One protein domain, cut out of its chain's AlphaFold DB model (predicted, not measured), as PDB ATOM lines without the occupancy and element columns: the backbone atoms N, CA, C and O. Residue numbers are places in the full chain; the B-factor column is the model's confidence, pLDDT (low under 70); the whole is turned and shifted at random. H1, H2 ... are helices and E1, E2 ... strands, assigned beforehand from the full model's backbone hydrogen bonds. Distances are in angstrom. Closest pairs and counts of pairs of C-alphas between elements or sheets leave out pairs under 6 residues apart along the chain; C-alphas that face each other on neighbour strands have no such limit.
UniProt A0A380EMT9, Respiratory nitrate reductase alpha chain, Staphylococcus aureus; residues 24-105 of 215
ATOM      1  N   TYR A  24      41.328  48.907  -6.317       96.31
ATOM      2  CA  TYR A  24      41.536  47.812  -7.270       96.31
ATOM      3  C   TYR A  24      42.782  48.043  -8.126       96.31
ATOM      4  O   TYR A  24      43.202  49.177  -8.347       96.31
ATOM      5  N   GLU A  25      43.338  46.946  -8.629       96.81
ATOM      6  CA  GLU A  25      44.404  46.926  -9.627       96.81
ATOM      7  C   GLU A  25      43.837  46.393 -10.940       96.81
ATOM      8  O   GLU A  25      43.120  45.387 -10.946       96.81
ATOM      9  N   LEU A  26      44.144  47.060 -12.052       97.56
ATOM     10  CA  LEU A  26      43.796  46.545 -13.371       97.56
ATOM     11  C   LEU A  26      44.821  45.513 -13.811       97.56
ATOM     12  O   LEU A  26      46.007  45.806 -13.916       97.56
ATOM     13  N   GLU A  27      44.322  44.328 -14.128       97.38
ATOM     14  CA  GLU A  27      45.101  43.240 -14.697       97.38
ATOM     15  C   GLU A  27      44.559  42.875 -16.076       97.38
ATOM     16  O   GLU A  27      43.435  43.228 -16.440       97.38
ATOM     17  N   THR A  28      45.360  42.157 -16.858       97.81
ATOM     18  CA  THR A  28      44.909  41.600 -18.137       97.81
ATOM     19  C   THR A  28      44.519  40.140 -17.955       97.81
ATOM     20  O   THR A  28      45.317  39.339 -17.474       97.81
ATOM     21  N   ILE A  29      43.306  39.788 -18.374       97.56
ATOM     22  CA  ILE A  29      42.796  38.416 -18.374       97.56
ATOM     23  C   ILE A  29      42.590  37.915 -19.802       97.56
ATOM     24  O   ILE A  29      42.202  38.675 -20.693       97.56
ATOM     25  N   GLN A  30      42.845  36.625 -19.999       97.94
ATOM     26  CA  GLN A  30      42.599  35.911 -21.246       97.94
ATOM     27  C   GLN A  30      41.237  35.225 -21.202       97.94
ATOM     28  O   GLN A  30      40.925  34.505 -20.253       97.94
ATOM     29  N   PHE A  31      40.449  35.418 -22.253       98.00
ATOM     30  CA  PHE A  31      39.198  34.709 -22.476       98.00
ATOM     31  C   PHE A  31      39.330  33.781 -23.683       98.00
ATOM     32  O   PHE A  31      39.904  34.197 -24.695       98.00
ATOM     33  N   PRO A  32      38.786  32.555 -23.610       97.12
ATOM     34  CA  PRO A  32      38.683  31.696 -24.775       97.12
ATOM     35  C   PRO A  32      37.657  32.270 -25.756       97.12
ATOM     36  O   PRO A  32      36.657  32.875 -25.359       97.12
ATOM     37  N   TYR A  33      37.904  32.062 -27.041       95.12
ATOM     38  CA  TYR A  33      37.027  32.463 -28.127       95.12
ATOM     39  C   TYR A  33      36.988  31.365 -29.182       95.12
ATOM     40  O   TYR A  33      38.006  30.745 -29.468       95.12
ATOM     41  N   PHE A  34      35.805  31.134 -29.733       94.25
ATOM     42  CA  PHE A  34      35.539  30.047 -30.663       94.25
ATOM     43  C   PHE A  34      34.690  30.587 -31.803       94.25
ATOM     44  O   PHE A  34      33.668  31.236 -31.553       94.25
ATOM     45  N   ASP A  35      35.094  30.311 -33.034       90.25
ATOM     46  CA  ASP A  35      34.285  30.557 -34.223       90.25
ATOM     47  C   ASP A  35      34.500  29.463 -35.279       90.25
ATOM     48  O   ASP A  35      34.983  28.372 -34.974       90.25
ATOM     49  N   SER A  36      34.058  29.713 -36.512       86.88
ATOM     50  CA  SER A  36      34.191  28.760 -37.614       86.88
ATOM     51  C   SER A  36      35.638  28.496 -38.031       86.88
ATOM     52  O   SER A  36      35.891  27.461 -38.646       86.88
ATOM     53  N   ASP A  37      36.563  29.403 -37.709       88.44
ATOM     54  CA  ASP A  37      37.972  29.311 -38.090       88.44
ATOM     55  C   ASP A  37      38.811  28.599 -37.012       88.44
ATOM     56  O   ASP A  37      39.948  28.196 -37.271       88.44
ATOM     57  N   GLY A  38      38.231  28.377 -35.826       90.88
ATOM     58  CA  GLY A  38      38.765  27.518 -34.775       90.88
ATOM     59  C   GLY A  38      38.805  28.173 -33.397       90.88
ATOM     60  O   GLY A  38      38.021  29.068 -33.067       90.88
ATOM     61  N   ASP A  39      39.734  27.683 -32.579       94.19
ATOM     62  CA  ASP A  39      39.904  28.097 -31.190       94.19
ATOM     63  C   ASP A  39      40.921  29.240 -31.089       94.19
ATOM     64  O   ASP A  39      41.987  29.223 -31.709       94.19
ATOM     65  N   GLY A  40      40.628  30.219 -30.241       95.19
ATOM     66  CA  GLY A  40      41.483  31.369 -30.005       95.19
ATOM     67  C   GLY A  40      41.355  31.931 -28.596       95.19
ATOM     68  O   GLY A  40      40.597  31.451 -27.752       95.19
ATOM     69  N   ILE A  41      42.120  32.989 -28.347       97.00
ATOM     70  CA  ILE A  41      42.077  33.753 -27.101       97.00
ATOM     71  C   ILE A  41      42.025  35.249 -27.403       97.00
ATOM     72  O   ILE A  41      42.586  35.716 -28.393       97.00
ATOM     73  N   PHE A  42      41.395  36.015 -26.522       96.44
ATOM     74  CA  PHE A  42      41.463  37.475 -26.537       96.44
ATOM     75  C   PHE A  42      41.682  38.020 -25.128       96.44
ATOM     76  O   PHE A  42      41.361  37.373 -24.133       96.44
ATOM     77  N   ASN A  43      42.259  39.217 -25.053       97.81
ATOM     78  CA  ASN A  43      42.652  39.849 -23.799       97.81
ATOM     79  C   ASN A  43      41.682  40.971 -23.429       97.81
ATOM     80  O   ASN A  43      41.284  41.755 -24.293       97.81
ATOM     81  N   ARG A  44      41.356  41.097 -22.143       97.94
ATOM     82  CA  ARG A  44      40.530  42.184 -21.597       97.94
ATOM     83  C   ARG A  44      41.113  42.694 -20.276       97.94
ATOM     84  O   ARG A  44      41.776  41.924 -19.579       97.94
ATOM     85  N   PRO A  45      40.886  43.968 -19.924       98.00
ATOM     86  CA  PRO A  45      41.228  44.474 -18.604       98.00
ATOM     87  C   PRO A  45      40.182  43.995 -17.592       98.00
ATOM     88  O   PRO A  45      38.993  43.986 -17.902       98.00
ATOM     89  N   ILE A  46      40.609  43.617 -16.390       98.06
ATOM     90  CA  ILE A  46      39.719  43.223 -15.293       98.06
ATOM     91  C   ILE A  46      40.194  43.867 -13.979       98.06
ATOM     92  O   ILE A  46      41.396  43.864 -13.700       98.06
ATOM     93  N   PRO A  47      39.288  44.431 -13.159       98.00
ATOM     94  CA  PRO A  47      39.650  44.964 -11.856       98.00
ATOM     95  C   PRO A  47      39.834  43.812 -10.863       98.00
ATOM     96  O   PRO A  47      38.981  42.932 -10.729       98.00
ATOM     97  N   THR A  48      40.949  43.827 -10.143       97.75
ATOM     98  CA  THR A  48      41.312  42.781  -9.185       97.75
ATOM     99  C   THR A  48      41.694  43.359  -7.830       97.75
ATOM    100  O   THR A  48      42.006  44.544  -7.693       97.75
ATOM    101  N   ARG A  49      41.675  42.501  -6.808       95.75
ATOM    102  CA  ARG A  49      42.263  42.767  -5.491       95.75
ATOM    103  C   ARG A  49      43.131  41.605  -5.059       95.75
ATOM    104  O   ARG A  49      42.819  40.455  -5.362       95.75
ATOM    105  N   GLN A  50      44.182  41.900  -4.306       96.12
ATOM    106  CA  GLN A  50      44.993  40.875  -3.667       96.12
ATOM    107  C   GLN A  50      44.412  40.521  -2.295       96.12
ATOM    108  O   GLN A  50      44.095  41.404  -1.499       96.12
ATOM    109  N   VAL A  51      44.288  39.228  -2.013       95.31
ATOM    110  CA  VAL A  51      43.879  38.700  -0.709       95.31
ATOM    111  C   VAL A  51      44.892  37.671  -0.228       95.31
ATOM    112  O   VAL A  51      45.447  36.912  -1.023       95.31
ATOM    113  N   THR A  52      45.136  37.656   1.079       97.69
ATOM    114  CA  THR A  52      45.970  36.640   1.725       97.69
ATOM    115  C   THR A  52      45.075  35.488   2.164       97.69
ATOM    116  O   THR A  52      44.132  35.689   2.929       97.69
ATOM    117  N   LEU A  53      45.351  34.288   1.666       96.94
ATOM    118  CA  LEU A  53      44.671  33.058   2.051       96.94
ATOM    119  C   LEU A  53      45.105  32.607   3.452       96.94
ATOM    120  O   LEU A  53      46.128  33.040   3.981       96.94
ATOM    121  N   ALA A  54      44.349  31.682   4.045       96.81
ATOM    122  CA  ALA A  54      44.638  31.153   5.381       96.81
ATOM    123  C   ALA A  54      46.013  30.463   5.495       96.81
ATOM    124  O   ALA A  54      46.579  30.401   6.582       96.81
ATOM    125  N   ASN A  55      46.562  29.965   4.383       95.94
ATOM    126  CA  ASN A  55      47.895  29.363   4.317       95.94
ATOM    127  C   ASN A  55      49.032  30.391   4.126       95.94
ATOM    128  O   ASN A  55      50.191  29.997   4.041       95.94
ATOM    129  N   GLY A  56      48.717  31.689   4.064       96.75
ATOM    130  CA  GLY A  56      49.678  32.774   3.857       96.75
ATOM    131  C   GLY A  56      49.926  33.146   2.391       96.75
ATOM    132  O   GLY A  56      50.549  34.181   2.138       96.75
ATOM    133  N   ASP A  57      49.415  32.372   1.429       97.62
ATOM    134  CA  ASP A  57      49.566  32.685   0.009       97.62
ATOM    135  C   ASP A  57      48.778  33.938  -0.357       97.62
ATOM    136  O   ASP A  57      47.646  34.143   0.087       97.62
ATOM    137  N   LYS A  58      49.352  34.773  -1.220       97.31
ATOM    138  CA  LYS A  58      48.653  35.935  -1.763       97.31
ATOM    139  C   LYS A  58      48.103  35.612  -3.143       97.31
ATOM    140  O   LYS A  58      48.871  35.336  -4.061       97.31
ATOM    141  N   VAL A  59      46.790  35.722  -3.308       96.88
ATOM    142  CA  VAL A  59      46.102  35.486  -4.584       96.88
ATOM    143  C   VAL A  59      45.354  36.728  -5.042       96.88
ATOM    144  O   VAL A  59      44.980  37.573  -4.228       96.88
ATOM    145  N   ARG A  60      45.131  36.844  -6.352       96.06
ATOM    146  CA  ARG A  60      44.259  37.872  -6.924       96.06
ATOM    147  C   ARG A  60      42.847  37.338  -7.093       96.06
ATOM    148  O   ARG A  60      42.656  36.205  -7.524       96.06
ATOM    149  N   ILE A  61      41.870  38.176  -6.779       96.31
ATOM    150  CA  ILE A  61      40.446  37.885  -6.928       96.31
ATOM    151  C   ILE A  61      39.757  38.981  -7.743       96.31
ATOM    152  O   ILE A  61      40.151  40.146  -7.695       96.31
ATOM    153  N   ALA A  62      38.700  38.599  -8.451       97.31
ATOM    154  CA  ALA A  62      37.758  39.482  -9.133       97.31
ATOM    155  C   ALA A  62      36.332  38.973  -8.876       97.31
ATOM    156  O   ALA A  62      36.151  37.812  -8.497       97.31
ATOM    157  N   THR A  63      35.313  39.816  -9.063       97.12
ATOM    158  CA  THR A  63      33.924  39.344  -8.972       97.12
ATOM    159  C   THR A  63      33.493  38.679 -10.281       97.12
ATOM    160  O   THR A  63      34.039  38.946 -11.353       97.12
ATOM    161  N   ILE A  64      32.468  37.825 -10.219       97.00
ATOM    162  CA  ILE A  64      31.870  37.236 -11.428       97.00
ATOM    163  C   ILE A  64      31.253  38.316 -12.325       97.00
ATOM    164  O   ILE A  64      31.310  38.202 -13.548       97.00
ATOM    165  N   PHE A  65      30.714  39.388 -11.737       97.12
ATOM    166  CA  PHE A  65      30.225  40.528 -12.507       97.12
ATOM    167  C   PHE A  65      31.357  41.211 -13.280       97.12
ATOM    168  O   PHE A  65      31.199  41.488 -14.466       97.12
ATOM    169  N   ASP A  66      32.514  41.426 -12.647       97.75
ATOM    170  CA  ASP A  66      33.685  41.996 -13.312       97.75
ATOM    171  C   ASP A  66      34.193  41.103 -14.441       97.75
ATOM    172  O   ASP A  66      34.487  41.604 -15.529       97.75
ATOM    173  N   LEU A  67      34.230  39.788 -14.220       97.56
ATOM    174  CA  LEU A  67      34.594  38.808 -15.240       97.56
ATOM    175  C   LEU A  67      33.641  38.875 -16.442       97.56
ATOM    176  O   LEU A  67      34.090  38.972 -17.582       97.56
ATOM    177  N   MET A  68      32.331  38.889 -16.188       97.31
ATOM    178  CA  MET A  68      31.302  38.982 -17.220       97.31
ATOM    179  C   MET A  68      31.391  40.305 -17.993       97.31
ATOM    180  O   MET A  68      31.469  40.292 -19.218       97.31
ATOM    181  N   ALA A  69      31.430  41.448 -17.303       96.75
ATOM    182  CA  ALA A  69      31.511  42.764 -17.937       96.75
ATOM    183  C   ALA A  69      32.772  42.908 -18.806       96.75
ATOM    184  O   ALA A  69      32.702  43.454 -19.908       96.75
ATOM    185  N   SER A  70      33.900  42.361 -18.338       97.25
ATOM    186  CA  SER A  70      35.155  42.331 -19.095       97.25
ATOM    187  C   SER A  70      35.030  41.452 -20.341       97.25
ATOM    188  O   SER A  70      35.411  41.884 -21.427       97.25
ATOM    189  N   GLN A  71      34.443  40.252 -20.221       97.06
ATOM    190  CA  GLN A  71      34.232  39.337 -21.349       97.06
ATOM    191  C   GLN A  71      33.399  39.986 -22.462       97.06
ATOM    192  O   GLN A  71      33.812  39.960 -23.621       97.06
ATOM    193  N   TYR A  72      32.280  40.631 -22.108       96.06
ATOM    194  CA  TYR A  72      31.409  41.356 -23.045       96.06
ATOM    195  C   TYR A  72      32.020  42.664 -23.578       96.06
ATOM    196  O   TYR A  72      31.412  43.331 -24.411       96.06
ATOM    197  N   GLY A  73      33.216  43.053 -23.120       93.56
ATOM    198  CA  GLY A  73      33.914  44.240 -23.608       93.56
ATOM    199  C   GLY A  73      33.276  45.564 -23.190       93.56
ATOM    200  O   GLY A  73      33.483  46.568 -23.873       93.56
ATOM    201  N   VAL A  74      32.507  45.588 -22.096       95.19
ATOM    202  CA  VAL A  74      31.883  46.811 -21.570       95.19
ATOM    203  C   VAL A  74      32.974  47.801 -21.163       95.19
ATOM    204  O   VAL A  74      33.846  47.462 -20.367       95.19
ATOM    205  N   ARG A  75      32.918  49.030 -21.691       94.94
ATOM    206  CA  ARG A  75      33.896  50.086 -21.396       94.94
ATOM    207  C   ARG A  75      33.692  50.648 -19.987       94.94
ATOM    208  O   ARG A  75      32.645  51.228 -19.701       94.94
ATOM    209  N   ARG A  76      34.680  50.468 -19.111       94.81
ATOM    210  CA  ARG A  76      34.647  50.826 -17.681       94.81
ATOM    211  C   ARG A  76      35.919  51.525 -17.201       94.81
ATOM    212  O   ARG A  76      35.856  52.233 -16.200       94.81
ATOM    213  N   PHE A  77      37.043  51.335 -17.891       94.94
ATOM    214  CA  PHE A  77      38.376  51.766 -17.449       94.94
ATOM    215  C   PHE A  77      39.095  52.690 -18.430       94.94
ATOM    216  O   PHE A  77      40.226  53.085 -18.163       94.94
ATOM    217  N   ASP A  78      38.469  52.994 -19.570       92.31
ATOM    218  CA  ASP A  78      39.100  53.707 -20.685       92.31
ATOM    219  C   ASP A  78      40.374  53.006 -21.189       92.31
ATOM    220  O   ASP A  78      41.360  53.612 -21.606       92.31
ATOM    221  N   HIS A  79      40.372  51.676 -21.114       95.31
ATOM    222  CA  HIS A  79      41.530  50.869 -21.456       95.31
ATOM    223  C   HIS A  79      41.453  50.427 -22.921       95.31
ATOM    224  O   HIS A  79      40.404  50.010 -23.405       95.31
ATOM    225  N   LYS A  80      42.589  50.419 -23.629       94.81
ATOM    226  CA  LYS A  80      42.680  50.105 -25.075       94.81
ATOM    227  C   LYS A  80      42.136  48.733 -25.505       94.81
ATOM    228  O   LYS A  80      41.996  48.483 -26.695       94.81
ATOM    229  N   LEU A  81      41.934  47.831 -24.544       95.56
ATOM    230  CA  LEU A  81      41.389  46.487 -24.759       95.56
ATOM    231  C   LEU A  81      39.870  46.415 -24.515       95.56
ATOM    232  O   LEU A  81      39.301  45.339 -24.645       95.56
ATOM    233  N   GLU A  82      39.209  47.502 -24.120       95.81
ATOM    234  CA  GLU A  82      37.743  47.590 -24.043       95.81
ATOM    235  C   GLU A  82      37.149  47.919 -25.418       95.81
ATOM    236  O   GLU A  82      37.863  48.366 -26.316       95.81
ATOM    237  N   SER A  83      35.843  47.697 -25.598       96.00
ATOM    238  CA  SER A  83      35.172  48.132 -26.828       96.00
ATOM    239  C   SER A  83      35.174  49.658 -26.952       96.00
ATOM    240  O   SER A  83      35.063  50.390 -25.962       96.00
ATOM    241  N   LYS A  84      35.260  50.154 -28.187       95.44
ATOM    242  CA  LYS A  84      35.155  51.592 -28.487       95.44
ATOM    243  C   LYS A  84      33.709  52.086 -28.526       95.44
ATOM    244  O   LYS A  84      33.484  53.289 -28.414       95.44
ATOM    245  N   GLY A  85      32.745  51.177 -28.639       95.19
ATOM    246  CA  GLY A  85      31.332  51.495 -28.786       95.19
ATOM    247  C   GLY A  85      30.561  50.343 -29.418       95.19
ATOM    248  O   GLY A  85      31.075  49.234 -29.566       95.19
ATOM    249  N   TYR A  86      29.309  50.608 -29.788       97.44
ATOM    250  CA  TYR A  86      28.468  49.608 -30.449       97.44
ATOM    251  C   TYR A  86      28.904  49.298 -31.886       97.44
ATOM    252  O   TYR A  86      28.668  48.191 -32.362       97.44
ATOM    253  N   ASP A  87      29.546  50.265 -32.538       97.44
ATOM    254  CA  ASP A  87      30.054  50.249 -33.911       97.44
ATOM    255  C   ASP A  87      31.427  49.564 -34.055       97.44
ATOM    256  O   ASP A  87      31.926  49.383 -35.165       97.44
ATOM    257  N   ASP A  88      32.043  49.158 -32.944       97.50
ATOM    258  CA  ASP A  88      33.360  48.524 -32.919       97.50
ATOM    259  C   ASP A  88      33.293  47.047 -33.339       97.50
ATOM    260  O   ASP A  88      33.102  46.163 -32.504       97.50
ATOM    261  N   ALA A  89      33.457  46.778 -34.636       96.88
ATOM    262  CA  ALA A  89      33.413  45.427 -35.205       96.88
ATOM    263  C   ALA A  89      34.583  44.516 -34.772       96.88
ATOM    264  O   ALA A  89      34.462  43.292 -34.826       96.88
ATOM    265  N   GLU A  90      35.699  45.098 -34.321       94.62
ATOM    266  CA  GLU A  90      36.900  44.352 -33.919       94.62
ATOM    267  C   GLU A  90      36.781  43.804 -32.490       94.62
ATOM    268  O   GLU A  90      37.352  42.767 -32.139       94.62
ATOM    269  N   SER A  91      36.014  44.488 -31.640       96.06
ATOM    270  CA  SER A  91      35.750  44.041 -30.280       96.06
ATOM    271  C   SER A  91      34.659  42.969 -30.259       96.06
ATOM    272  O   SER A  91      33.506  43.220 -30.601       96.06
ATOM    273  N   LYS A  92      35.000  41.774 -29.763       95.75
ATOM    274  CA  LYS A  92      34.049  40.661 -29.613       95.75
ATOM    275  C   LYS A  92      32.822  41.068 -28.785       95.75
ATOM    276  O   LYS A  92      32.961  41.792 -27.796       95.75
ATOM    277  N   TYR A  93      31.659  40.545 -29.177       95.81
ATOM    278  CA  TYR A  93      30.346  40.733 -28.540       95.81
ATOM    279  C   TYR A  93      29.731  42.140 -28.628       95.81
ATOM    280  O   TYR A  93      28.734  42.408 -27.955       95.81
ATOM    281  N   THR A  94      30.253  43.031 -29.474       98.00
ATOM    282  CA  THR A  94      29.562  44.285 -29.819       98.00
ATOM    283  C   THR A  94      28.441  44.035 -30.840       98.00
ATOM    284  O   THR A  94      28.469  43.028 -31.553       98.00
ATOM    285  N   PRO A  95      27.462  44.950 -30.964       98.31
ATOM    286  CA  PRO A  95      26.474  44.913 -32.043       98.31
ATOM    287  C   PRO A  95      27.092  44.851 -33.451       98.31
ATOM    288  O   PRO A  95      26.666  44.037 -34.264       98.31
ATOM    289  N   ALA A  96      28.134  45.637 -33.743       98.25
ATOM    290  CA  ALA A  96      28.819  45.572 -35.037       98.25
ATOM    291  C   ALA A  96      29.497  44.212 -35.289       98.25
ATOM    292  O   ALA A  96      29.404  43.677 -36.394       98.25
ATOM    293  N   TRP A  97      30.121  43.615 -34.268       97.50
ATOM    294  CA  TRP A  97      30.684  42.263 -34.360       97.50
ATOM    295  C   TRP A  97      29.593  41.202 -34.592       97.50
ATOM    296  O   TRP A  97      29.741  40.312 -35.430       97.50
ATOM    297  N   GLN A  98      28.468  41.305 -33.880       97.06
ATOM    298  CA  GLN A  98      27.340  40.377 -33.996       97.06
ATOM    299  C   GLN A  98      26.659  40.452 -35.371       97.06
ATOM    300  O   GLN A  98      26.188  39.423 -35.871       97.06
ATOM    301  N   GLU A  99      26.588  41.634 -35.988       98.31
ATOM    302  CA  GLU A  99      25.992  41.817 -37.317       98.31
ATOM    303  C   GLU A  99      26.737  40.998 -38.378       98.31
ATOM    304  O   GLU A  99      26.094  40.304 -39.165       98.31
ATOM    305  N   ALA A 100      28.074  40.976 -38.333       96.06
ATOM    306  CA  ALA A 100      28.890  40.176 -39.248       96.06
ATOM    307  C   ALA A 100      28.646  38.659 -39.115       96.06
ATOM    308  O   ALA A 100      28.791  37.926 -40.090       96.06
ATOM    309  N   ILE A 101      28.251  38.188 -37.929       95.06
ATOM    310  CA  ILE A 101      28.042  36.758 -37.642       95.06
ATOM    311  C   ILE A 101      26.615  36.311 -37.951       95.06
ATOM    312  O   ILE A 101      26.394  35.246 -38.517       95.06
ATOM    313  N   SER A 102      25.632  37.106 -37.538       96.44
ATOM    314  CA  SER A 102      24.212  36.728 -37.605       96.44
ATOM    315  C   SER A 102      23.480  37.291 -38.821       96.44
ATOM    316  O   SER A 102      22.366  36.860 -39.113       96.44
ATOM    317  N   GLY A 103      24.049  38.299 -39.487       98.06
ATOM    318  CA  GLY A 103      23.380  39.076 -40.532       98.06
ATOM    319  C   GLY A 103      22.270  40.007 -40.021       98.06
ATOM    320  O   GLY A 103      21.644  40.706 -40.818       98.06
ATOM    321  N   VAL A 104      21.994  40.044 -38.710       98.38
ATOM    322  CA  VAL A 104      20.999  40.952 -38.123       98.38
ATOM    323  C   VAL A 104      21.636  42.321 -37.908       98.38
ATOM    324  O   VAL A 104      22.617  42.440 -37.179       98.38
ATOM    325  N   LYS A 105      21.038  43.361 -38.500       98.56
ATOM    326  CA  LYS A 105      21.521  44.746 -38.398       98.56
ATOM    327  C   LYS A 105      21.748  45.164 -36.945       98.56
ATOM    328  O   LYS A 105      20.828  45.050 -36.127       98.56
TER     329      LYS A 105
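Overview. This is residues 24 to 105 of the 215 residues of the protein "Respiratory nitrate reductase alpha chain" of Staphylococcus aureus (UniProt A0A380EMT9). A long, narrow three-strand sheet is made of a hairpin, E1 and E2, whose strand E2 bends and goes on to pair with short E3; H1 packs on one face of this sheet. A long stretch with no named element, residues 72 to 94, then leads to H2, off the sheet and at the opposite end of the long axis from the E2 to E3 turn. The printed part has 82 residues, in the order E1, E2, E3, H1, H2; the sheet is E1 - E2 - E3, antiparallel, and the class is mixed. It is loose, with a radius of gyration of the C-alphas of 15.3 A, and elongated, spanning 52 by 28 by 18 A.

Along the chain. Find C-alpha 25 at (44.404, 46.926, -9.627); from there E1, residues 25 to 35, runs 31.2 A. E2, residues 38 to 52, runs 38.3 A and bends by 74 degrees at residue 47. E3 is residues 58 to 61 and H1 residues 64 to 71. H2, residues 95 to 102, ends at C-alpha 102, (24.212, 36.728, -37.605).

Arrangement. The strands form a meander, each the antiparallel neighbour of the one before. In the hairpin E1 and E2, look at N 29 and O 44, 2.9 A apart; in the hairpin E2 and E3, at N 51 and O 59, 2.9 A. The pairing is staggered: E2 pairs with E1 over residues 38 to 48 and with E3 over 49 to 52. H1 is on the sheet at a height of 7.6 A; its closest C-alphas to E2 are those of Ser 70 and Arg 44, 5.9 A apart. H2 is not on the sheet and is apart from H1. In H1 every O i to N i+4 pair is within hydrogen-bond range; in H2, 2 of 4 are.

Size, cuts and confidence. The C-alphas farthest apart, those of Asn 55 and Lys 105, are 52.5 A apart. The printed part has no cut. The link from H1 to H2 is long, 23 residues. No printed residue is under 70 in pLDDT.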